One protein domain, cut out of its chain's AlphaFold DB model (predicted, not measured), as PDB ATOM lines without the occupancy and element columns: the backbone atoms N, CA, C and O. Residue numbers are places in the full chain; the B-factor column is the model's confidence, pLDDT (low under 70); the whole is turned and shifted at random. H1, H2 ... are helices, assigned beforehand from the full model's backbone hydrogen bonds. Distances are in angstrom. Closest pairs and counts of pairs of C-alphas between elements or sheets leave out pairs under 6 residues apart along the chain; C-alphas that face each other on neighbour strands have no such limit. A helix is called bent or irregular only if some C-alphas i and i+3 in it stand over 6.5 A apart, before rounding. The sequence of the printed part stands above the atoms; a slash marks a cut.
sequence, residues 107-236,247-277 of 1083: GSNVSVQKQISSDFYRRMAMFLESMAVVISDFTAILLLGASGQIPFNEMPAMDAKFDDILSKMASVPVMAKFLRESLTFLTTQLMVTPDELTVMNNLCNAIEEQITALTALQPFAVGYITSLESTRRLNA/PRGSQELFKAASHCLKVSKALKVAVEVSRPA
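What this domain is: This is residues 107 to 236 and 247 to 277 of the 1083 residues of the protein "Hypothetical protein" of Spumella elongata (UniProt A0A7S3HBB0). This is a long rod of helices, with H5 between H1 and H4a, H2 packed on H1 and H3 on H4a. H4b lengthens one end; residues 108 to 115 stick out at the other. The printed part has 161 residues with five named helices, H1 to H5, all helix. It is loose, radius of gyration of the C-alphas 19.1 A, spanning 66 by 27 by 25 A.

How they stand to each other: Start at H1, residues 110 to 146; its residues 131 to 138 alone touch H2, residues 159 to 169, in a hairpin, closest C-alphas Ile 135 and Ile 165, 7.1 A. H4, residues 194 to 235, is one helix by its hydrogen bonds but bent, C-alphas 216 and 219 being 7.1 A apart: arms H4a, to 216, and H4b, from 219. H3, residues 172 to 188, touches H4a in a hairpin, closest C-alphas Ala 176 and Ile 207, 6.3 A. H5, residues 251 to 273, touches H1, closest C-alphas Ala 132 and Ser 264, 4.8 A, and H4a, closest Ala 213 and Cys 260, 5.0 A. Each helix or arm has every O i to N i+4 pair within hydrogen-bond range.

Where its parts are: Find C-alpha 110 at (35.022, 109.377, 63.340); H1 runs 52.9 A from there. H5 ends at (50.133, 92.919, 71.852).

The domain as a whole: Residues 237 to 246 are cut out, a 15.5 A gap between C-alphas 236 and 247. The H1 to H2 link is long; residues 276 to 277 are under pLDDT 70.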
ATOM      1  N   GLY A 107      29.224 113.104  67.968       85.75
ATOM      2  CA  GLY A 107      29.049 111.659  67.735       85.75
ATOM      3  C   GLY A 107      29.044 111.213  66.260       85.75
ATOM      4  O   GLY A 107      29.169 110.024  65.978       85.75
ATOM      5  N   SER A 108      28.933 112.143  65.307       89.31
ATOM      6  CA  SER A 108      29.111 111.866  63.873       89.31
ATOM      7  C   SER A 108      30.554 112.020  63.387       89.31
ATOM      8  O   SER A 108      30.843 111.693  62.238       89.31
ATOM      9  N   ASN A 109      31.464 112.494  64.244       86.56
ATOM     10  CA  ASN A 109      32.887 112.509  63.948       86.56
ATOM     11  C   ASN A 109      33.507 111.129  64.225       86.56
ATOM     12  O   ASN A 109      33.336 110.546  65.299       86.56
ATOM     13  N   VAL A 110      34.283 110.640  63.260       85.00
ATOM     14  CA  VAL A 110      35.022 109.377  63.340       85.00
ATOM     15  C   VAL A 110      36.023 109.401  64.501       85.00
ATOM     16  O   VAL A 110      36.129 108.413  65.224       85.00
ATOM     17  N   SER A 111      36.676 110.543  64.762       82.44
ATOM     18  CA  SER A 111      37.642 110.683  65.864       82.44
ATOM     19  C   SER A 111      36.994 110.488  67.247       82.44
ATOM     20  O   SER A 111      37.596 109.882  68.127       82.44
ATOM     21  N   VAL A 112      35.744 110.930  67.429       85.25
ATOM     22  CA  VAL A 112      34.989 110.761  68.689       85.25
ATOM     23  C   VAL A 112      34.543 109.309  68.864       85.25
ATOM     24  O   VAL A 112      34.632 108.757  69.959       85.25
ATOM     25  N   GLN A 113      34.126 108.651  67.776       86.12
ATOM     26  CA  GLN A 113      33.853 107.211  67.801       86.12
ATOM     27  C   GLN A 113      35.122 106.417  68.140       86.12
ATOM     28  O   GLN A 113      35.045 105.503  68.956       86.12
ATOM     29  N   LYS A 114      36.290 106.804  67.605       86.75
ATOM     30  CA  LYS A 114      37.595 106.222  67.955       86.75
ATOM     31  C   LYS A 114      37.945 106.417  69.432       86.75
ATOM     32  O   LYS A 114      38.244 105.427  70.090       86.75
ATOM     33  N   GLN A 115      37.825 107.633  69.972       85.69
ATOM     34  CA  GLN A 115      38.082 107.924  71.390       85.69
ATOM     35  C   GLN A 115      37.234 107.035  72.317       85.69
ATOM     36  O   GLN A 115      37.782 106.342  73.168       85.69
ATOM     37  N   ILE A 116      35.916 106.962  72.090       86.56
ATOM     38  CA  ILE A 116      35.005 106.101  72.866       86.56
ATOM     39  C   ILE A 116      35.370 104.614  72.713       86.56
ATOM     40  O   ILE A 116      35.349 103.866  73.695       86.56
ATOM     41  N   SER A 117      35.742 104.184  71.499       89.25
ATOM     42  CA  SER A 117      36.196 102.811  71.232       89.25
ATOM     43  C   SER A 117      37.454 102.464  72.032       89.25
ATOM     44  O   SER A 117      37.528 101.374  72.604       89.25
ATOM     45  N   SER A 118      38.406 103.400  72.083       87.69
ATOM     46  CA  SER A 118      39.705 103.281  72.745       87.69
ATOM     47  C   SER A 118      39.583 103.313  74.270       87.69
ATOM     48  O   SER A 118      40.106 102.427  74.939       87.69
ATOM     49  N   ASP A 119      38.816 104.250  74.839       87.81
ATOM     50  CA  ASP A 119      38.617 104.364  76.292       87.81
ATOM     51  C   ASP A 119      37.955 103.116  76.889       87.81
ATOM     52  O   ASP A 119      38.390 102.601  77.925       87.81
ATOM     53  N   PHE A 120      36.924 102.582  76.228       89.62
ATOM     54  CA  PHE A 120      36.287 101.334  76.654       89.62
ATOM     55  C   PHE A 120      37.225 100.132  76.455       89.62
ATOM     56  O   PHE A 120      37.358  99.308  77.363       89.62
ATOM     57  N   TYR A 121      37.939 100.055  75.321       91.06
ATOM     58  CA  TYR A 121      38.918  98.990  75.083       91.06
ATOM     59  C   TYR A 121      40.037  98.998  76.134       91.06
ATOM     60  O   TYR A 121      40.384  97.957  76.689       91.06
ATOM     61  N   ARG A 122      40.546 100.181  76.491       89.94
ATOM     62  CA  ARG A 122      41.548 100.396  77.539       89.94
ATOM     63  C   ARG A 122      41.049  99.907  78.897       89.94
ATOM     64  O   ARG A 122      41.791  99.206  79.581       89.94
ATOM     65  N   ARG A 123      39.799 100.205  79.279       89.56
ATOM     66  CA  ARG A 123      39.177  99.684  80.518       89.56
ATOM     67  C   ARG A 123      39.115  98.150  80.516       89.56
ATOM     68  O   ARG A 123      39.538  97.531  81.490       89.56
ATOM     69  N   MET A 124      38.682  97.537  79.413       89.69
ATOM     70  CA  MET A 124      38.634  96.075  79.251       89.69
ATOM     71  C   MET A 124      40.033  95.429  79.293       89.69
ATOM     72  O   MET A 124      40.235  94.430  79.982       89.69
ATOM     73  N   ALA A 125      41.023  96.028  78.627       90.81
ATOM     74  CA  ALA A 125      42.408  95.563  78.630       90.81
ATOM     75  C   ALA A 125      43.073  95.690  80.014       90.81
ATOM     76  O   ALA A 125      43.841  94.815  80.403       90.81
ATOM     77  N   MET A 126      42.782  96.748  80.782       90.69
ATOM     78  CA  MET A 126      43.263  96.883  82.166       90.69
ATOM     79  C   MET A 126      42.631  95.841  83.099       90.69
ATOM     80  O   MET A 126      43.331  95.284  83.943       90.69
ATOM     81  N   PHE A 127      41.342  95.522  82.924       90.94
ATOM     82  CA  PHE A 127      40.682  94.439  83.662       90.94
ATOM     83  C   PHE A 127      41.321  93.073  83.359       90.94
ATOM     84  O   PHE A 127      41.699  92.358  84.286       90.94
ATOM     85  N   LEU A 128      41.518  92.745  82.077       91.88
ATOM     86  CA  LEU A 128      42.166  91.499  81.644       91.88
ATOM     87  C   LEU A 128      43.620  91.378  82.128       91.88
ATOM     88  O   LEU A 128      44.015  90.308  82.588       91.88
ATOM     89  N   GLU A 129      44.411  92.455  82.072       91.56
ATOM     90  CA  GLU A 129      45.784  92.449  82.593       91.56
ATOM     91  C   GLU A 129      45.812  92.279  84.119       91.56
ATOM     92  O   GLU A 129      46.566  91.450  84.627       91.56
ATOM     93  N   SER A 130      44.971  93.014  84.857       91.50
ATOM     94  CA  SER A 130      44.875  92.901  86.319       91.50
ATOM     95  C   SER A 130      44.502  91.478  86.747       91.50
ATOM     96  O   SER A 130      45.163  90.888  87.601       91.50
ATOM     97  N   MET A 131      43.504  90.889  86.086       90.00
ATOM     98  CA  MET A 131      43.078  89.503  86.270       90.00
ATOM     99  C   MET A 131      44.221  88.506  86.002       90.00
ATOM    100  O   MET A 131      44.468  87.623  86.824       90.00
ATOM    101  N   ALA A 132      44.953  88.667  84.895       92.12
ATOM    102  CA  ALA A 132      46.088  87.812  84.548       92.12
ATOM    103  C   ALA A 132      47.232  87.898  85.579       92.12
ATOM    104  O   ALA A 132      47.810  86.873  85.943       92.12
ATOM    105  N   VAL A 133      47.532  89.094  86.100       92.44
ATOM    106  CA  VAL A 133      48.530  89.286  87.168       92.44
ATOM    107  C   VAL A 133      48.084  88.603  88.463       92.44
ATOM    108  O   VAL A 133      48.829  87.785  88.999       92.44
ATOM    109  N   VAL A 134      46.854  88.840  88.933       91.25
ATOM    110  CA  VAL A 134      46.367  88.260  90.200       91.25
ATOM    111  C   VAL A 134      46.335  86.723  90.153       91.25
ATOM    112  O   VAL A 134      46.712  86.077  91.134       91.25
ATOM    113  N   ILE A 135      45.955  86.118  89.021       91.81
ATOM    114  CA  ILE A 135      45.981  84.653  88.852       91.81
ATOM    115  C   ILE A 135      47.424  84.125  88.761       91.81
ATOM    116  O   ILE A 135      47.733  83.101  89.375       91.81
ATOM    117  N   SER A 136      48.330  84.824  88.066       93.31
ATOM    118  CA  SER A 136      49.764  84.492  88.027       93.31
ATOM    119  C   SER A 136      50.379  84.484  89.434       93.31
ATOM    120  O   SER A 136      51.023  83.511  89.828       93.31
ATOM    121  N   ASP A 137      50.138  85.525  90.226       91.56
ATOM    122  CA  ASP A 137      50.723  85.660  91.563       91.56
ATOM    123  C   ASP A 137      50.141  84.628  92.540       91.56
ATOM    124  O   ASP A 137      50.877  83.986  93.295       91.56
ATOM    125  N   PHE A 138      48.826  84.393  92.482       91.81
ATOM    126  CA  PHE A 138      48.171  83.345  93.263       91.81
ATOM    127  C   PHE A 138      48.698  81.946  92.908       91.81
ATOM    128  O   PHE A 138      49.043  81.173  93.803       91.81
ATOM    129  N   THR A 139      48.813  81.614  91.617       92.44
ATOM    130  CA  THR A 139      49.310  80.297  91.179       92.44
ATOM    131  C   THR A 139      50.789  80.090  91.502       92.44
ATOM    132  O   THR A 139      51.174  78.978  91.864       92.44
ATOM    133  N   ALA A 140      51.609  81.146  91.473       91.19
ATOM    134  CA  ALA A 140      52.992  81.098  91.941       91.19
ATOM    135  C   ALA A 140      53.083  80.800  93.452       91.19
ATOM    136  O   ALA A 140      53.786  79.869  93.847       91.19
ATOM    137  N   ILE A 141      52.328  81.517  94.295       88.94
ATOM    138  CA  ILE A 141      52.276  81.273  95.751       88.94
ATOM    139  C   ILE A 141      51.775  79.850  96.053       88.94
ATOM    140  O   ILE A 141      52.343  79.157  96.899       88.94
ATOM    141  N   LEU A 142      50.751  79.389  95.328       89.56
ATOM    142  CA  LEU A 142      50.182  78.049  95.465       89.56
ATOM    143  C   LEU A 142      51.210  76.949  95.145       89.56
ATOM    144  O   LEU A 142      51.311  75.981  95.895       89.56
ATOM    145  N   LEU A 143      52.018  77.113  94.088       90.75
ATOM    146  CA  LEU A 143      53.101  76.187  93.714       90.75
ATOM    147  C   LEU A 143      54.252  76.163  94.738       90.75
ATOM    148  O   LEU A 143      54.745  75.086  95.092       90.75
ATOM    149  N   LEU A 144      54.673  77.331  95.228       88.25
ATOM    150  CA  LEU A 144      55.747  77.465  96.223       88.25
ATOM    151  C   LEU A 144      55.339  76.901  97.598       88.25
ATOM    152  O   LEU A 144      56.137  76.244  98.268       88.25
ATOM    153  N   GLY A 145      54.077  77.082  97.996       84.62
ATOM    154  CA  GLY A 145      53.511  76.438  99.181       84.62
ATOM    155  C   GLY A 145      53.362  74.926  99.024       84.62
ATOM    156  O   GLY A 145      53.833  74.175  99.873       84.62
ATOM    157  N   ALA A 146      52.776  74.467  97.914       85.94
ATOM    158  CA  ALA A 146      52.553  73.046  97.631       85.94
ATOM    159  C   ALA A 146      53.847  72.214  97.610       85.94
ATOM    160  O   ALA A 146      53.824  71.024  97.942       85.94
ATOM    161  N   SER A 147      54.966  72.831  97.218       86.12
ATOM    162  CA  SER A 147      56.310  72.235  97.227       86.12
ATOM    163  C   SER A 147      57.034  72.343  98.575       86.12
ATOM    164  O   SER A 147      58.072  71.707  98.752       86.12
ATOM    165  N   GLY A 148      56.485  73.089  99.542       80.00
ATOM    166  CA  GLY A 148      57.086  73.314 100.858       80.00
ATOM    167  C   GLY A 148      58.285  74.267 100.847       80.00
ATOM    168  O   GLY A 148      59.117  74.185 101.746       80.00
ATOM    169  N   GLN A 149      58.400  75.137  99.837       81.38
ATOM    170  CA  GLN A 149      59.485  76.125  99.733       81.38
ATOM    171  C   GLN A 149      59.221  77.394 100.559       81.38
ATOM    172  O   GLN A 149      60.169  78.072 100.941       81.38
ATOM    173  N   ILE A 150      57.954  77.701 100.867       79.06
ATOM    174  CA  ILE A 150      57.567  78.794 101.774       79.06
ATOM    175  C   ILE A 150      57.387  78.243 103.203       79.06
ATOM    176  O   ILE A 150      56.647  77.268 103.380       79.06
ATOM    177  N   PRO A 151      57.993  78.859 104.239       72.69
ATOM    178  CA  PRO A 151      57.732  78.523 105.638       72.69
ATOM    179  C   PRO A 151      56.253  78.686 106.013       72.69
ATOM    180  O   PRO A 151      55.615  79.678 105.667       72.69
ATOM    181  N   PHE A 152      55.702  77.751 106.794       72.12
ATOM    182  CA  PHE A 152      54.267  77.732 107.135       72.12
ATOM    183  C   PHE A 152      53.741  79.044 107.752       72.12
ATOM    184  O   PHE A 152      52.593  79.421 107.525       72.12
ATOM    185  N   ASN A 153      54.593  79.745 108.506       70.56
ATOM    186  CA  ASN A 153      54.262  80.998 109.189       70.56
ATOM    187  C   ASN A 153      54.277  82.228 108.261       70.56
ATOM    188  O   ASN A 153      53.707  83.254 108.614       70.56
ATOM    189  N   GLU A 154      54.926  82.131 107.098       74.94
ATOM    190  CA  GLU A 154      55.018  83.195 106.086       74.94
ATOM    191  C   GLU A 154      53.960  83.032 104.986       74.94
ATOM    192  O   GLU A 154      53.688  83.961 104.225       74.94
ATOM    193  N   MET A 155      53.332  81.855 104.897       73.88
ATOM    194  CA  MET A 155      52.313  81.594 103.892       73.88
ATOM    195  C   MET A 155      51.017  82.368 104.211       73.88
ATOM    196  O   MET A 155      50.479  82.207 105.311       73.88
ATOM    197  N   PRO A 156      50.470  83.169 103.273       78.69
ATOM    198  CA  PRO A 156      49.271  83.972 103.513       78.69
ATOM    199  C   PRO A 156      47.998  83.120 103.652       78.69
ATOM    200  O   PRO A 156      47.976  81.930 103.323       78.69
ATOM    201  N   ALA A 157      46.909  83.746 104.104       79.19
ATOM    202  CA  ALA A 157      45.563  83.215 103.893       79.19
ATOM    203  C   ALA A 157      45.264  83.183 102.383       79.19
ATOM    204  O   ALA A 157      45.511  84.168 101.675       79.19
ATOM    205  N   MET A 158      44.803  82.035 101.884       82.31
ATOM    206  CA  MET A 158      44.563  81.813 100.450       82.31
ATOM    207  C   MET A 158      43.086  81.671 100.092       82.31
ATOM    208  O   MET A 158      42.747  81.853  98.927       82.31
ATOM    209  N   ASP A 159      42.227  81.386 101.068       83.25
ATOM    210  CA  ASP A 159      40.774  81.286 100.922       83.25
ATOM    211  C   ASP A 159      40.173  82.582 100.355       83.25
ATOM    212  O   ASP A 159      39.737  82.605  99.206       83.25
ATOM    213  N   ALA A 160      40.284  83.697 101.081       83.25
ATOM    214  CA  ALA A 160      39.709  84.978 100.668       83.25
ATOM    215  C   ALA A 160      40.280  85.508  99.335       83.25
ATOM    216  O   ALA A 160      39.579  86.182  98.583       83.25
ATOM    217  N   LYS A 161      41.545  85.190  99.012       84.38
ATOM    218  CA  LYS A 161      42.155  85.538  97.715       84.38
ATOM    219  C   LYS A 161      41.627  84.674  96.572       84.38
ATOM    220  O   LYS A 161      41.479  85.167  95.459       84.38
ATOM    221  N   PHE A 162      41.370  83.395  96.826       89.06
ATOM    222  CA  PHE A 162      40.841  82.490  95.815       89.06
ATOM    223  C   PHE A 162      39.361  82.770  95.530       89.06
ATOM    224  O   PHE A 162      38.964  82.807  94.368       89.06
ATOM    225  N   ASP A 163      38.575  83.077  96.564       86.06
ATOM    226  CA  ASP A 163      37.178  83.498  96.416       86.06
ATOM    227  C   ASP A 163      37.062  84.845  95.673       86.06
ATOM    228  O   ASP A 163      36.224  84.984  94.780       86.06
ATOM    229  N   ASP A 164      37.951  85.811  95.947       86.06
ATOM    230  CA  ASP A 164      38.065  87.061  95.176       86.06
ATOM    231  C   ASP A 164      38.343  86.792  93.683       86.06
ATOM    232  O   ASP A 164      37.623  87.306  92.821       86.06
ATOM    233  N   ILE A 165      39.313  85.923  93.367       88.31
ATOM    234  CA  ILE A 165      39.612  85.497  91.988       88.31
ATOM    235  C   ILE A 165      38.387  84.861  91.324       88.31
ATOM    236  O   ILE A 165      38.031  85.255  90.211       88.31
ATOM    237  N   LEU A 166      37.720  83.908  91.983       88.31
ATOM    238  CA  LEU A 166      36.536  83.245  91.428       88.31
ATOM    239  C   LEU A 166      35.380  84.230  91.204       88.31
ATOM    240  O   LEU A 166      34.719  84.161  90.167       88.31
ATOM    241  N   SER A 167      35.167  85.178  92.122       85.38
ATOM    242  CA  SER A 167      34.124  86.203  91.993       85.38
ATOM    243  C   SER A 167      34.353  87.117  90.781       85.38
ATOM    244  O   SER A 167      33.425  87.363  90.009       85.38
ATOM    245  N   LYS A 168      35.602  87.544  90.548       81.88
ATOM    246  CA  LYS A 168      36.002  88.361  89.390       81.88
ATOM    247  C   LYS A 168      35.946  87.575  88.081       81.88
ATOM    248  O   LYS A 168      35.581  88.128  87.049       81.88
ATOM    249  N   MET A 169      36.262  86.282  88.128       83.31
ATOM    250  CA  MET A 169      36.237  85.388  86.968       83.31
ATOM    251  C   MET A 169      34.828  84.973  86.530       83.31
ATOM    252  O   MET A 169      34.662  84.552  85.387       83.31
ATOM    253  N   ALA A 170      33.800  85.127  87.371       84.44
ATOM    254  CA  ALA A 170      32.427  84.718  87.052       84.44
ATOM    255  C   ALA A 170      31.839  85.402  85.796       84.44
ATOM    256  O   ALA A 170      31.015  84.809  85.100       84.44
ATOM    257  N   SER A 171      32.273  86.624  85.469       81.31
ATOM    258  CA  SER A 171      31.843  87.366  84.270       81.31
ATOM    259  C   SER A 171      32.676  87.062  83.014       81.31
ATOM    260  O   SER A 171      32.238  87.335  81.893       81.31
ATOM    261  N   VAL A 172      33.867  86.480  83.174       87.00
ATOM    262  CA  VAL A 172      34.878  86.348  82.112       87.00
ATOM    263  C   VAL A 172      34.461  85.382  80.989       87.00
ATOM    264  O   VAL A 172      34.665  85.739  79.829       87.00
ATOM    265  N   PRO A 173      33.788  84.236  81.245       89.69
ATOM    266  CA  PRO A 173      33.217  83.402  80.180       89.69
ATOM    267  C   PRO A 173      32.184  84.128  79.311       89.69
ATOM    268  O   PRO A 173      32.102  83.886  78.107       89.69
ATOM    269  N   VAL A 174      31.415  85.047  79.902       87.75
ATOM    270  CA  VAL A 174      30.413  85.840  79.176       87.75
ATOM    271  C   VAL A 174      31.104  86.906  78.315       87.75
ATOM    272  O   VAL A 174      30.769  87.055  77.142       87.75
ATOM    273  N   MET A 175      32.137  87.567  78.849       89.19
ATOM    274  CA  MET A 175      33.005  88.482  78.092       89.19
ATOM    275  C   MET A 175      33.702  87.783  76.911       89.19
ATOM    276  O   MET A 175      33.693  88.314  75.803       89.19
ATOM    277  N   ALA A 176      34.248  86.581  77.111       91.06
ATOM    278  CA  ALA A 176      34.868  85.790  76.044       91.06
ATOM    279  C   ALA A 176      33.873  85.485  74.908       91.06
ATOM    280  O   ALA A 176      34.170  85.729  73.737       91.06
ATOM    281  N   LYS A 177      32.652  85.049  75.258       91.50
ATOM    282  CA  LYS A 177      31.557  84.820  74.303       91.50
ATOM    283  C   LYS A 177      31.226  86.081  73.496       91.50
ATOM    284  O   LYS A 177      31.172  86.006  72.270       91.50
ATOM    285  N   PHE A 178      31.068  87.235  74.151       92.81
ATOM    286  CA  PHE A 178      30.809  88.508  73.464       92.81
ATOM    287  C   PHE A 178      31.945  88.912  72.515       92.81
ATOM    288  O   PHE A 178      31.675  89.395  71.417       92.81
ATOM    289  N   LEU A 179      33.212  88.724  72.906       92.12
ATOM    290  CA  LEU A 179      34.367  89.023  72.052       92.12
ATOM    291  C   LEU A 179      34.399  88.116  70.815       92.12
ATOM    292  O   LEU A 179      34.629  88.601  69.707       92.12
ATOM    293  N   ARG A 180      34.077  86.827  70.975       93.19
ATOM    294  CA  ARG A 180      33.985  85.877  69.860       93.19
ATOM    295  C   ARG A 180      32.831  86.223  68.906       93.19
ATOM    296  O   ARG A 180      33.057  86.300  67.700       93.19
ATOM    297  N   GLU A 181      31.641  86.530  69.432       91.88
ATOM    298  CA  GLU A 181      30.481  87.024  68.659       91.88
ATOM    299  C   GLU A 181      30.818  88.318  67.890       91.88
ATOM    300  O   GLU A 181      30.524  88.446  66.696       91.88
ATOM    301  N   SER A 182      31.516  89.249  68.546       92.25
ATOM    302  CA  SER A 182      31.988  90.516  67.967       92.25
ATOM    303  C   SER A 182      32.959  90.308  66.808       92.25
ATOM    304  O   SER A 182      32.835  90.956  65.766       92.25
ATOM    305  N   LEU A 183      33.903  89.380  66.964       92.19
ATOM    306  CA  LEU A 183      34.893  89.048  65.944       92.19
ATOM    307  C   LEU A 183      34.243  88.397  64.715       92.19
ATOM    308  O   LEU A 183      34.567  88.754  63.579       92.19
ATOM    309  N   THR A 184      33.268  87.503  64.921       91.12
ATOM    310  CA  THR A 184      32.458  86.929  63.833       91.12
ATOM    311  C   THR A 184      31.676  88.011  63.084       91.12
ATOM    312  O   THR A 184      31.670  88.011  61.850       91.12
ATOM    313  N   PHE A 185      31.078  88.978  63.788       89.25
ATOM    314  CA  PHE A 185      30.378  90.102  63.158       89.25
ATOM    315  C   PHE A 185      31.320  90.958  62.294       89.25
ATOM    316  O   PHE A 185      31.028  91.196  61.121       89.25
ATOM    317  N   LEU A 186      32.473  91.372  62.831       88.44
ATOM    318  CA  LEU A 186      33.451  92.196  62.108       88.44
ATOM    319  C   LEU A 186      34.026  91.499  60.866       88.44
ATOM    320  O   LEU A 186      34.148  92.124  59.811       88.44
ATOM    321  N   THR A 187      34.329  90.201  60.978       87.50
ATOM    322  CA  THR A 187      34.810  89.373  59.859       87.50
ATOM    323  C   THR A 187      33.756  89.303  58.749       87.50
ATOM    324  O   THR A 187      34.071  89.482  57.576       87.50
ATOM    325  N   THR A 188      32.480  89.138  59.122       87.19
ATOM    326  CA  THR A 188      31.338  89.105  58.188       87.19
ATOM    327  C   THR A 188      31.144  90.430  57.437       87.19
ATOM    328  O   THR A 188      30.648  90.432  56.313       87.19
ATOM    329  N   GLN A 189      31.530  91.561  58.035       81.50
ATOM    330  CA  GLN A 189      31.454  92.892  57.416       81.50
ATOM    331  C   GLN A 189      32.733  93.291  56.644       81.50
ATOM    332  O   GLN A 189      32.790  94.399  56.117       81.50
ATOM    333  N   LEU A 190      33.752  92.419  56.572       74.88
ATOM    334  CA  LEU A 190      35.057  92.676  55.932       74.88
ATOM    335  C   LEU A 190      35.803  93.919  56.478       74.88
ATOM    336  O   LEU A 190      36.539  94.581  55.750       74.88
ATOM    337  N   MET A 191      35.631  94.249  57.765       75.75
ATOM    338  CA  MET A 191      36.159  95.490  58.373       75.75
ATOM    339  C   MET A 191      37.559  95.356  59.013       75.75
ATOM    340  O   MET A 191      38.010  96.261  59.725       75.75
ATOM    341  N   VAL A 192      38.235  94.221  58.814       84.00
ATOM    342  CA  VAL A 192      39.420  93.793  59.581       84.00
ATOM    343  C   VAL A 192      40.485  93.235  58.634       84.00
ATOM    344  O   VAL A 192      40.152  92.465  57.733       84.00
ATOM    345  N   THR A 193      41.754  93.609  58.820       86.62
ATOM    346  CA  THR A 193      42.877  93.043  58.046       86.62
ATOM    347  C   THR A 193      43.258  91.638  58.547       86.62
ATOM    348  O   THR A 193      42.903  91.273  59.670       86.62
ATOM    349  N   PRO A 194      44.004  90.823  57.771       86.75
ATOM    350  CA  PRO A 194      44.476  89.514  58.236       86.75
ATOM    351  C   PRO A 194      45.315  89.584  59.523       86.75
ATOM    352  O   PRO A 194      45.196  88.712  60.388       86.75
ATOM    353  N   ASP A 195      46.113  90.640  59.685       85.88
ATOM    354  CA  ASP A 195      46.971  90.841  60.856       85.88
ATOM    355  C   ASP A 195      46.147  91.235  62.090       85.88
ATOM    356  O   ASP A 195      46.276  90.618  63.149       85.88
ATOM    357  N   GLU A 196      45.217  92.190  61.941       87.75
ATOM    358  CA  GLU A 196      44.263  92.554  62.998       87.75
ATOM    359  C   GLU A 196      43.437  91.336  63.439       87.75
ATOM    360  O   GLU A 196      43.300  91.075  64.634       87.75
ATOM    361  N   LEU A 197      42.933  90.550  62.480       89.69
ATOM    362  CA  LEU A 197      42.162  89.329  62.724       89.69
ATOM    363  C   LEU A 197      42.988  88.276  63.477       89.69
ATOM    364  O   LEU A 197      42.446  87.555  64.318       89.69
ATOM    365  N   THR A 198      44.294  88.199  63.215       91.06
ATOM    366  CA  THR A 198      45.215  87.301  63.924       91.06
ATOM    367  C   THR A 198      45.402  87.742  65.377       91.06
ATOM    368  O   THR A 198      45.247  86.925  66.286       91.06
ATOM    369  N   VAL A 199      45.642  89.035  65.629       91.50
ATOM    370  CA  VAL A 199      45.774  89.580  66.995       91.50
ATOM    371  C   VAL A 199      44.470  89.421  67.790       91.50
ATOM    372  O   VAL A 199      44.499  88.934  68.922       91.50
ATOM    373  N   MET A 200      43.317  89.737  67.188       92.19
ATOM    374  CA  MET A 200      42.000  89.564  67.819       92.19
ATOM    375  C   MET A 200      41.709  88.097  68.173       92.19
ATOM    376  O   MET A 200      41.207  87.820  69.264       92.19
ATOM    377  N   ASN A 201      42.032  87.146  67.285       92.94
ATOM    378  CA  ASN A 201      41.867  85.720  67.580       92.94
ATOM    379  C   ASN A 201      42.792  85.265  68.711       92.94
ATOM    380  O   ASN A 201      42.325  84.576  69.613       92.94
ATOM    381  N   ASN A 202      44.064  85.674  68.704       93.31
ATOM    382  CA  ASN A 202      45.016  85.325  69.760       93.31
ATOM    383  C   ASN A 202      44.546  85.820  71.137       93.31
ATOM    384  O   ASN A 202      44.608  85.063  72.106       93.31
ATOM    385  N   LEU A 203      43.996  87.037  71.215       93.44
ATOM    386  CA  LEU A 203      43.384  87.563  72.438       93.44
ATOM    387  C   LEU A 203      42.175  86.726  72.888       93.44
ATOM    388  O   LEU A 203      42.124  86.308  74.042       93.44
ATOM    389  N   CYS A 204      41.222  86.440  71.993       93.12
ATOM    390  CA  CYS A 204      40.036  85.639  72.335       93.12
ATOM    391  C   CYS A 204      40.422  84.225  72.806       93.12
ATOM    392  O   CYS A 204      39.919  83.750  73.825       93.12
ATOM    393  N   ASN A 205      41.360  83.583  72.103       94.75
ATOM    394  CA  ASN A 205      41.874  82.255  72.435       94.75
ATOM    395  C   ASN A 205      42.532  82.242  73.825       94.75
ATOM    396  O   ASN A 205      42.230  81.361  74.624       94.75
ATOM    397  N   ALA A 206      43.371  83.233  74.149       94.88
ATOM    398  CA  ALA A 206      44.043  83.309  75.447       94.88
ATOM    399  C   ALA A 206      43.067  83.518  76.623       94.88
ATOM    400  O   ALA A 206      43.307  83.017  77.723       94.88
ATOM    401  N   ILE A 207      41.946  84.219  76.409       94.00
ATOM    402  CA  ILE A 207      40.891  84.377  77.427       94.00
ATOM    403  C   ILE A 207      40.153  83.044  77.644       94.00
ATOM    404  O   ILE A 207      39.966  82.624  78.787       94.00
ATOM    405  N   GLU A 208      39.770  82.347  76.569       94.44
ATOM    406  CA  GLU A 208      39.112  81.030  76.634       94.44
ATOM    407  C   GLU A 208      40.022  79.949  77.255       94.44
ATOM    408  O   GLU A 208      39.573  79.141  78.077       94.44
ATOM    409  N   GLU A 209      41.320  79.976  76.950       94.81
ATOM    410  CA  GLU A 209      42.322  79.112  77.576       94.81
ATOM    411  C   GLU A 209      42.491  79.441  79.069       94.81
ATOM    412  O   GLU A 209      42.556  78.529  79.894       94.81
ATOM    413  N   GLN A 210      42.483  80.725  79.457       94.19
ATOM    414  CA  GLN A 210      42.580  81.143  80.863       94.19
ATOM    415  C   GLN A 210      41.365  80.704  81.690       94.19
ATOM    416  O   GLN A 210      41.535  80.255  82.829       94.19
ATOM    417  N   ILE A 211      40.156  80.793  81.129       93.25
ATOM    418  CA  ILE A 211      38.941  80.236  81.741       93.25
ATOM    419  C   ILE A 211      39.135  78.732  81.962       93.25
ATOM    420  O   ILE A 211      39.029  78.254  83.090       93.25
ATOM    421  N   THR A 212      39.513  78.005  80.908       94.38
ATOM    422  CA  THR A 212      39.700  76.546  80.936       94.38
ATOM    423  C   THR A 212      40.748  76.119  81.972       94.38
ATOM    424  O   THR A 212      40.508  75.213  82.774       94.38
ATOM    425  N   ALA A 213      41.897  76.799  82.011       94.25
ATOM    426  CA  ALA A 213      42.988  76.503  82.933       94.25
ATOM    427  C   ALA A 213      42.624  76.784  84.400       94.25
ATOM    428  O   ALA A 213      43.035  76.027  85.282       94.25
ATOM    429  N   LEU A 214      41.845  77.837  84.679       92.12
ATOM    430  CA  LEU A 214      41.377  78.121  86.038       92.12
ATOM    431  C   LEU A 214      40.299  77.123  86.486       92.12
ATOM    432  O   LEU A 214      40.371  76.623  87.607       92.12
ATOM    433  N   THR A 215      39.348  76.774  85.613       92.19
ATOM    434  CA  THR A 215      38.330  75.747  85.900       92.19
ATOM    435  C   THR A 215      38.974  74.390  86.204       92.19
ATOM    436  O   THR A 215      38.566  73.715  87.147       92.19
ATOM    437  N   ALA A 216      40.030  74.012  85.475       93.56
ATOM    438  CA  ALA A 216      40.798  72.795  85.747       93.56
ATOM    439  C   ALA A 216      41.589  72.855  87.072       93.56
ATOM    440  O   ALA A 216      41.750  71.832  87.737       93.56
ATOM    441  N   LEU A 217      42.069  74.035  87.478       93.62
ATOM    442  CA  LEU A 217      42.772  74.239  88.750       93.62
ATOM    443  C   LEU A 217      41.829  74.211  89.966       93.62
ATOM    444  O   LEU A 217      42.213  73.710  91.025       93.62
ATOM    445  N   GLN A 218      40.609  74.734  89.822       92.06
ATOM    446  CA  GLN A 218      39.671  74.985  90.920       92.06
ATOM    447  C   GLN A 218      39.488  73.822  91.919       92.06
ATOM    448  O   GLN A 218      39.700  74.060  93.112       92.06
ATOM    449  N   PRO A 219      39.154  72.575  91.519       92.62
ATOM    450  CA  PRO A 219      38.931  71.493  92.484       92.62
ATOM    451  C   PRO A 219      40.194  71.133  93.285       92.62
ATOM    452  O   PRO A 219      40.109  70.837  94.479       92.62
ATOM    453  N   PHE A 220      41.375  71.203  92.663       92.50
ATOM    454  CA  PHE A 220      42.643  70.913  93.334       92.50
ATOM    455  C   PHE A 220      43.056  72.044  94.285       92.50
ATOM    456  O   PHE A 220      43.530  71.769  95.388       92.50
ATOM    457  N   ALA A 221      42.839  73.303  93.886       90.31
ATOM    458  CA  ALA A 221      43.107  74.468  94.725       90.31
ATOM    459  C   ALA A 221      42.237  74.461  95.994       90.31
ATOM    460  O   ALA A 221      42.781  74.564  97.092       90.31
ATOM    461  N   VAL A 222      40.920  74.241  95.871       91.00
ATOM    462  CA  VAL A 222      40.001  74.159  97.026       91.00
ATOM    463  C   VAL A 222      40.415  73.050  97.998       91.00
ATOM    464  O   VAL A 222      40.486  73.288  99.206       91.00
ATOM    465  N   GLY A 223      40.740  71.855  97.491       88.75
ATOM    466  CA  GLY A 223      41.203  70.744  98.330       88.75
ATOM    467  C   GLY A 223      42.501  71.064  99.083       88.75
ATOM    468  O   GLY A 223      42.614  70.779 100.276       88.75
ATOM    469  N   TYR A 224      43.459  71.715  98.413       89.62
ATOM    470  CA  TYR A 224      44.724  72.119  99.026       89.62
ATOM    471  C   TYR A 224      44.548  73.221 100.081       89.62
ATOM    472  O   TYR A 224      45.042  73.075 101.199       89.62
ATOM    473  N   ILE A 225      43.798  74.284  99.766       88.56
ATOM    474  CA  ILE A 225      43.505  75.389 100.694       88.56
ATOM    475  C   ILE A 225      42.780  74.856 101.935       88.56
ATOM    476  O   ILE A 225      43.191  75.149 103.053       88.56
ATOM    477  N   THR A 226      41.771  73.996 101.765       88.56
ATOM    478  CA  THR A 226      41.033  73.392 102.891       88.56
ATOM    479  C   THR A 226      41.962  72.598 103.817       88.56
ATOM    480  O   THR A 226      41.884  72.726 105.042       88.56
ATOM    481  N   SER A 227      42.890  71.818 103.248       86.94
ATOM    482  CA  SER A 227      43.912  71.091 104.012       86.94
ATOM    483  C   SER A 227      44.847  72.048 104.765       86.94
ATOM    484  O   SER A 227      45.075  71.882 105.970       86.94
ATOM    485  N   LEU A 228      45.319  73.107 104.100       84.75
ATOM    486  CA  LEU A 228      46.204  74.116 104.680       84.75
ATOM    487  C   LEU A 228      45.542  74.880 105.839       84.75
ATOM    488  O   LEU A 228      46.121  74.964 106.922       84.75
ATOM    489  N   GLU A 229      44.313  75.369 105.661       84.75
ATOM    490  CA  GLU A 229      43.587  76.088 106.714       84.75
ATOM    491  C   GLU A 229      43.198  75.169 107.880       84.75
ATOM    492  O   GLU A 229      43.238  75.591 109.037       84.75
ATOM    493  N   SER A 230      42.893  73.888 107.627       84.81
ATOM    494  CA  SER A 230      42.692  72.916 108.713       84.81
ATOM    495  C   SER A 230      43.975  72.707 109.531       84.81
ATOM    496  O   SER A 230      43.934  72.732 110.763       84.81
ATOM    497  N   THR A 231      45.132  72.640 108.862       82.94
ATOM    498  CA  THR A 231      46.457  72.550 109.495       82.94
ATOM    499  C   THR A 231      46.780  73.822 110.287       82.94
ATOM    500  O   THR A 231      47.273  73.744 111.412       82.94
ATOM    501  N   ARG A 232      46.423  75.008 109.770       84.06
ATOM    502  CA  ARG A 232      46.626  76.296 110.459       84.06
ATOM    503  C   ARG A 232      45.765  76.396 111.722       84.06
ATOM    504  O   ARG A 232      46.264  76.804 112.770       84.06
ATOM    505  N   ARG A 233      44.510  75.932 111.665       83.00
ATOM    506  CA  ARG A 233      43.594  75.846 112.820       83.00
ATOM    507  C   ARG A 233      44.048  74.831 113.877       83.00
ATOM    508  O   ARG A 233      43.798  75.059 115.059       83.00
ATOM    509  N   LEU A 234      44.715  73.743 113.482       80.88
ATOM    510  CA  LEU A 234      45.344  72.795 114.411       80.88
ATOM    511  C   LEU A 234      46.587  73.410 115.071       80.88
ATOM    512  O   LEU A 234      46.671  73.443 116.297       80.88
ATOM    513  N   ASN A 235      47.501  73.987 114.286       79.12
ATOM    514  CA  ASN A 235      48.727  74.615 114.793       79.12
ATOM    515  C   ASN A 235      48.464  75.824 115.709       79.12
ATOM    516  O   ASN A 235      49.254  76.078 116.613       79.12
ATOM    517  N   ALA A 236      47.342  76.529 115.535       78.94
ATOM    518  CA  ALA A 236      46.899  77.595 116.438       78.94
ATOM    519  C   ALA A 236      46.419  77.096 117.820       78.94
ATOM    520  O   ALA A 236      46.286  77.894 118.746       78.94
ATOM    521  N   PRO A 247      51.009  70.762 104.478       74.81
ATOM    522  CA  PRO A 247      50.549  69.685 103.607       74.81
ATOM    523  C   PRO A 247      51.185  69.838 102.217       74.81
ATOM    524  O   PRO A 247      51.284  70.943 101.698       74.81
ATOM    525  N   ARG A 248      51.623  68.737 101.598       80.94
ATOM    526  CA  ARG A 248      52.185  68.762 100.235       80.94
ATOM    527  C   ARG A 248      51.083  68.731  99.178       80.94
ATOM    528  O   ARG A 248      50.054  68.086  99.367       80.94
ATOM    529  N   GLY A 249      51.323  69.394  98.049       82.31
ATOM    530  CA  GLY A 249      50.424  69.351  96.895       82.31
ATOM    531  C   GLY A 249      50.384  67.984  96.207       82.31
ATOM    532  O   GLY A 249      51.363  67.236  96.220       82.31
ATOM    533  N   SER A 250      49.260  67.672  95.559       88.75
ATOM    534  CA  SER A 250      49.151  66.511  94.668       88.75
ATOM    535  C   SER A 250      49.845  66.774  93.326       88.75
ATOM    536  O   SER A 250      49.992  67.921  92.901       88.75
ATOM    537  N   GLN A 251      50.239  65.717  92.609       89.25
ATOM    538  CA  GLN A 251      50.871  65.858  91.289       89.25
ATOM    539  C   GLN A 251      49.964  66.590  90.278       89.25
ATOM    540  O   GLN A 251      50.456  67.369  89.462       89.25
ATOM    541  N   GLU A 252      48.643  66.409  90.377       90.12
ATOM    542  CA  GLU A 252      47.673  67.110  89.528       90.12
ATOM    543  C   GLU A 252      47.526  68.594  89.896       90.12
ATOM    544  O   GLU A 252      47.416  69.419  88.991       90.12
ATOM    545  N   LEU A 253      47.646  68.968  91.181       91.25
ATOM    546  CA  LEU A 253      47.726  70.378  91.587       91.25
ATOM    547  C   LEU A 253      48.934  71.067  90.936       91.25
ATOM    548  O   LEU A 253      48.787  72.152  90.378       91.25
ATOM    549  N   PHE A 254      50.112  70.431  90.956       91.69
ATOM    550  CA  PHE A 254      51.313  70.981  90.317       91.69
ATOM    551  C   PHE A 254      51.144  71.150  88.803       91.69
ATOM    552  O   PHE A 254      51.498  72.201  88.268       91.69
ATOM    553  N   LYS A 255      50.573  70.154  88.111       93.00
ATOM    554  CA  LYS A 255      50.266  70.244  86.672       93.00
ATOM    555  C   LYS A 255      49.294  71.391  86.381       93.00
ATOM    556  O   LYS A 255      49.606  72.247  85.555       93.00
ATOM    557  N   ALA A 256      48.154  71.437  87.073       93.12
ATOM    558  CA  ALA A 256      47.101  72.422  86.836       93.12
ATOM    559  C   ALA A 256      47.557  73.853  87.164       93.12
ATOM    560  O   ALA A 256      47.341  74.763  86.365       93.12
ATOM    561  N   ALA A 257      48.252  74.060  88.287       93.12
ATOM    562  CA  ALA A 257      48.763  75.377  88.664       93.12
ATOM    563  C   ALA A 257      49.917  75.832  87.753       93.12
ATOM    564  O   ALA A 257      49.964  77.001  87.376       93.12
ATOM    565  N   SER A 258      50.807  74.925  87.323       93.88
ATOM    566  CA  SER A 258      51.858  75.247  86.343       93.88
ATOM    567  C   SER A 258      51.284  75.575  84.961       93.88
ATOM    568  O   SER A 258      51.795  76.469  84.286       93.88
ATOM    569  N   HIS A 259      50.208  74.900  84.546       94.31
ATOM    570  CA  HIS A 259      49.471  75.235  83.329       94.31
ATOM    571  C   HIS A 259      48.824  76.620  83.442       94.31
ATOM    572  O   HIS A 259      49.102  77.492  82.626       94.31
ATOM    573  N   CYS A 260      48.041  76.857  84.498       94.69
ATOM    574  CA  CYS A 260      47.368  78.132  84.733       94.69
ATOM    575  C   CYS A 260      48.360  79.311  84.777       94.69
ATOM    576  O   CYS A 260      48.159  80.284  84.059       94.69
ATOM    577  N   LEU A 261      49.496  79.175  85.474       94.81
ATOM    578  CA  LEU A 261      50.564  80.186  85.514       94.81
ATOM    579  C   LEU A 261      51.163  80.509  84.128       94.81
ATOM    580  O   LEU A 261      51.528  81.656  83.863       94.81
ATOM    581  N   LYS A 262      51.290  79.517  83.236       95.19
ATOM    582  CA  LYS A 262      51.746  79.742  81.850       95.19
ATOM    583  C   LYS A 262      50.692  80.494  81.043       95.19
ATOM    584  O   LYS A 262      51.033  81.464  80.372       95.19
ATOM    585  N   VAL A 263      49.431  80.083  81.155       95.75
ATOM    586  CA  VAL A 263      48.310  80.699  80.434       95.75
ATOM    587  C   VAL A 263      48.075  82.140  80.895       95.75
ATOM    588  O   VAL A 263      47.901  83.012  80.052       95.75
ATOM    589  N   SER A 264      48.194  82.451  82.191       94.62
ATOM    590  CA  SER A 264      48.112  83.836  82.686       94.62
ATOM    591  C   SER A 264      49.198  84.737  82.095       94.62
ATOM    592  O   SER A 264      48.934  85.887  81.745       94.62
ATOM    593  N   LYS A 265      50.416  84.213  81.909       93.69
ATOM    594  CA  LYS A 265      51.501  84.945  81.238       93.69
ATOM    595  C   LYS A 265      51.238  85.110  79.739       93.69
ATOM    596  O   LYS A 265      51.452  86.201  79.217       93.69
ATOM    597  N   ALA A 266      50.723  84.078  79.068       94.25
ATOM    598  CA  ALA A 266      50.320  84.158  77.663       94.25
ATOM    599  C   ALA A 266      49.187  85.179  77.446       94.25
ATOM    600  O   ALA A 266      49.270  85.992  76.531       94.25
ATOM    601  N   LEU A 267      48.180  85.207  78.329       94.62
ATOM    602  CA  LEU A 267      47.105  86.197  78.299       94.62
ATOM    603  C   LEU A 267      47.629  87.616  78.531       94.62
ATOM    604  O   LEU A 267      47.220  88.519  77.806       94.62
ATOM    605  N   LYS A 268      48.558  87.832  79.474       93.50
ATOM    606  CA  LYS A 268      49.174  89.157  79.648       93.50
ATOM    607  C   LYS A 268      49.855  89.631  78.356       93.50
ATOM    608  O   LYS A 268      49.585  90.746  77.921       93.50
ATOM    609  N   VAL A 269      50.656  88.776  77.713       93.50
ATOM    610  CA  VAL A 269      51.310  89.100  76.431       93.50
ATOM    611  C   VAL A 269      50.283  89.334  75.315       93.50
ATOM    612  O   VAL A 269      50.433  90.270  74.537       93.50
ATOM    613  N   ALA A 270      49.204  88.547  75.247       93.12
ATOM    614  CA  ALA A 270      48.137  88.752  74.267       93.12
ATOM    615  C   ALA A 270      47.413  90.097  74.466       93.12
ATOM    616  O   ALA A 270      47.141  90.795  73.492       93.12
ATOM    617  N   VAL A 271      47.150  90.498  75.716       91.94
ATOM    618  CA  VAL A 271      46.586  91.817  76.050       91.94
ATOM    619  C   VAL A 271      47.558  92.937  75.675       91.94
ATOM    620  O   VAL A 271      47.132  93.926  75.083       91.94
ATOM    621  N   GLU A 272      48.848  92.779  75.962       89.25
ATOM    622  CA  GLU A 272      49.897  93.751  75.635       89.25
ATOM    623  C   GLU A 272      50.027  93.969  74.118       89.25
ATOM    624  O   GLU A 272      49.918  95.104  73.657       89.25
ATOM    625  N   VAL A 273      50.113  92.889  73.331       89.62
ATOM    626  CA  VAL A 273      50.133  92.919  71.852       89.62
ATOM    627  C   VAL A 273      48.816  93.437  71.251       89.62
ATOM    628  O   VAL A 273      48.808  93.957  70.138       89.62
ATOM    629  N   SER A 274      47.693  93.322  71.967       87.25
ATOM    630  CA  SER A 274      46.387  93.812  71.499       87.25
ATOM    631  C   SER A 274      46.158  95.317  71.676       87.25
ATOM    632  O   SER A 274      45.167  95.841  71.158       87.25
ATOM    633  N   ARG A 275      47.012  96.015  72.438       81.62
ATOM    634  CA  ARG A 275      46.900  97.467  72.631       81.62
ATOM    635  C   ARG A 275      47.293  98.203  71.341       81.62
ATOM    636  O   ARG A 275      48.193  97.744  70.639       81.62
ATOM    637  N   PRO A 276      46.665  99.352  71.025       68.00
ATOM    638  CA  PRO A 276      47.210 100.239  70.005       68.00
ATOM    639  C   PRO A 276      48.636 100.641  70.405       68.00
ATOM    640  O   PRO A 276      48.911 100.870  71.586       68.00
ATOM    641  N   ALA A 277      49.542 100.711  69.429       57.12
ATOM    642  CA  ALA A 277      50.913 101.137  69.678       57.12
ATOM    643  C   ALA A 277      50.907 102.542  70.296       57.12
ATOM    644  O   ALA A 277      50.321 103.466  69.728       57.12
TER     645      ALA A 277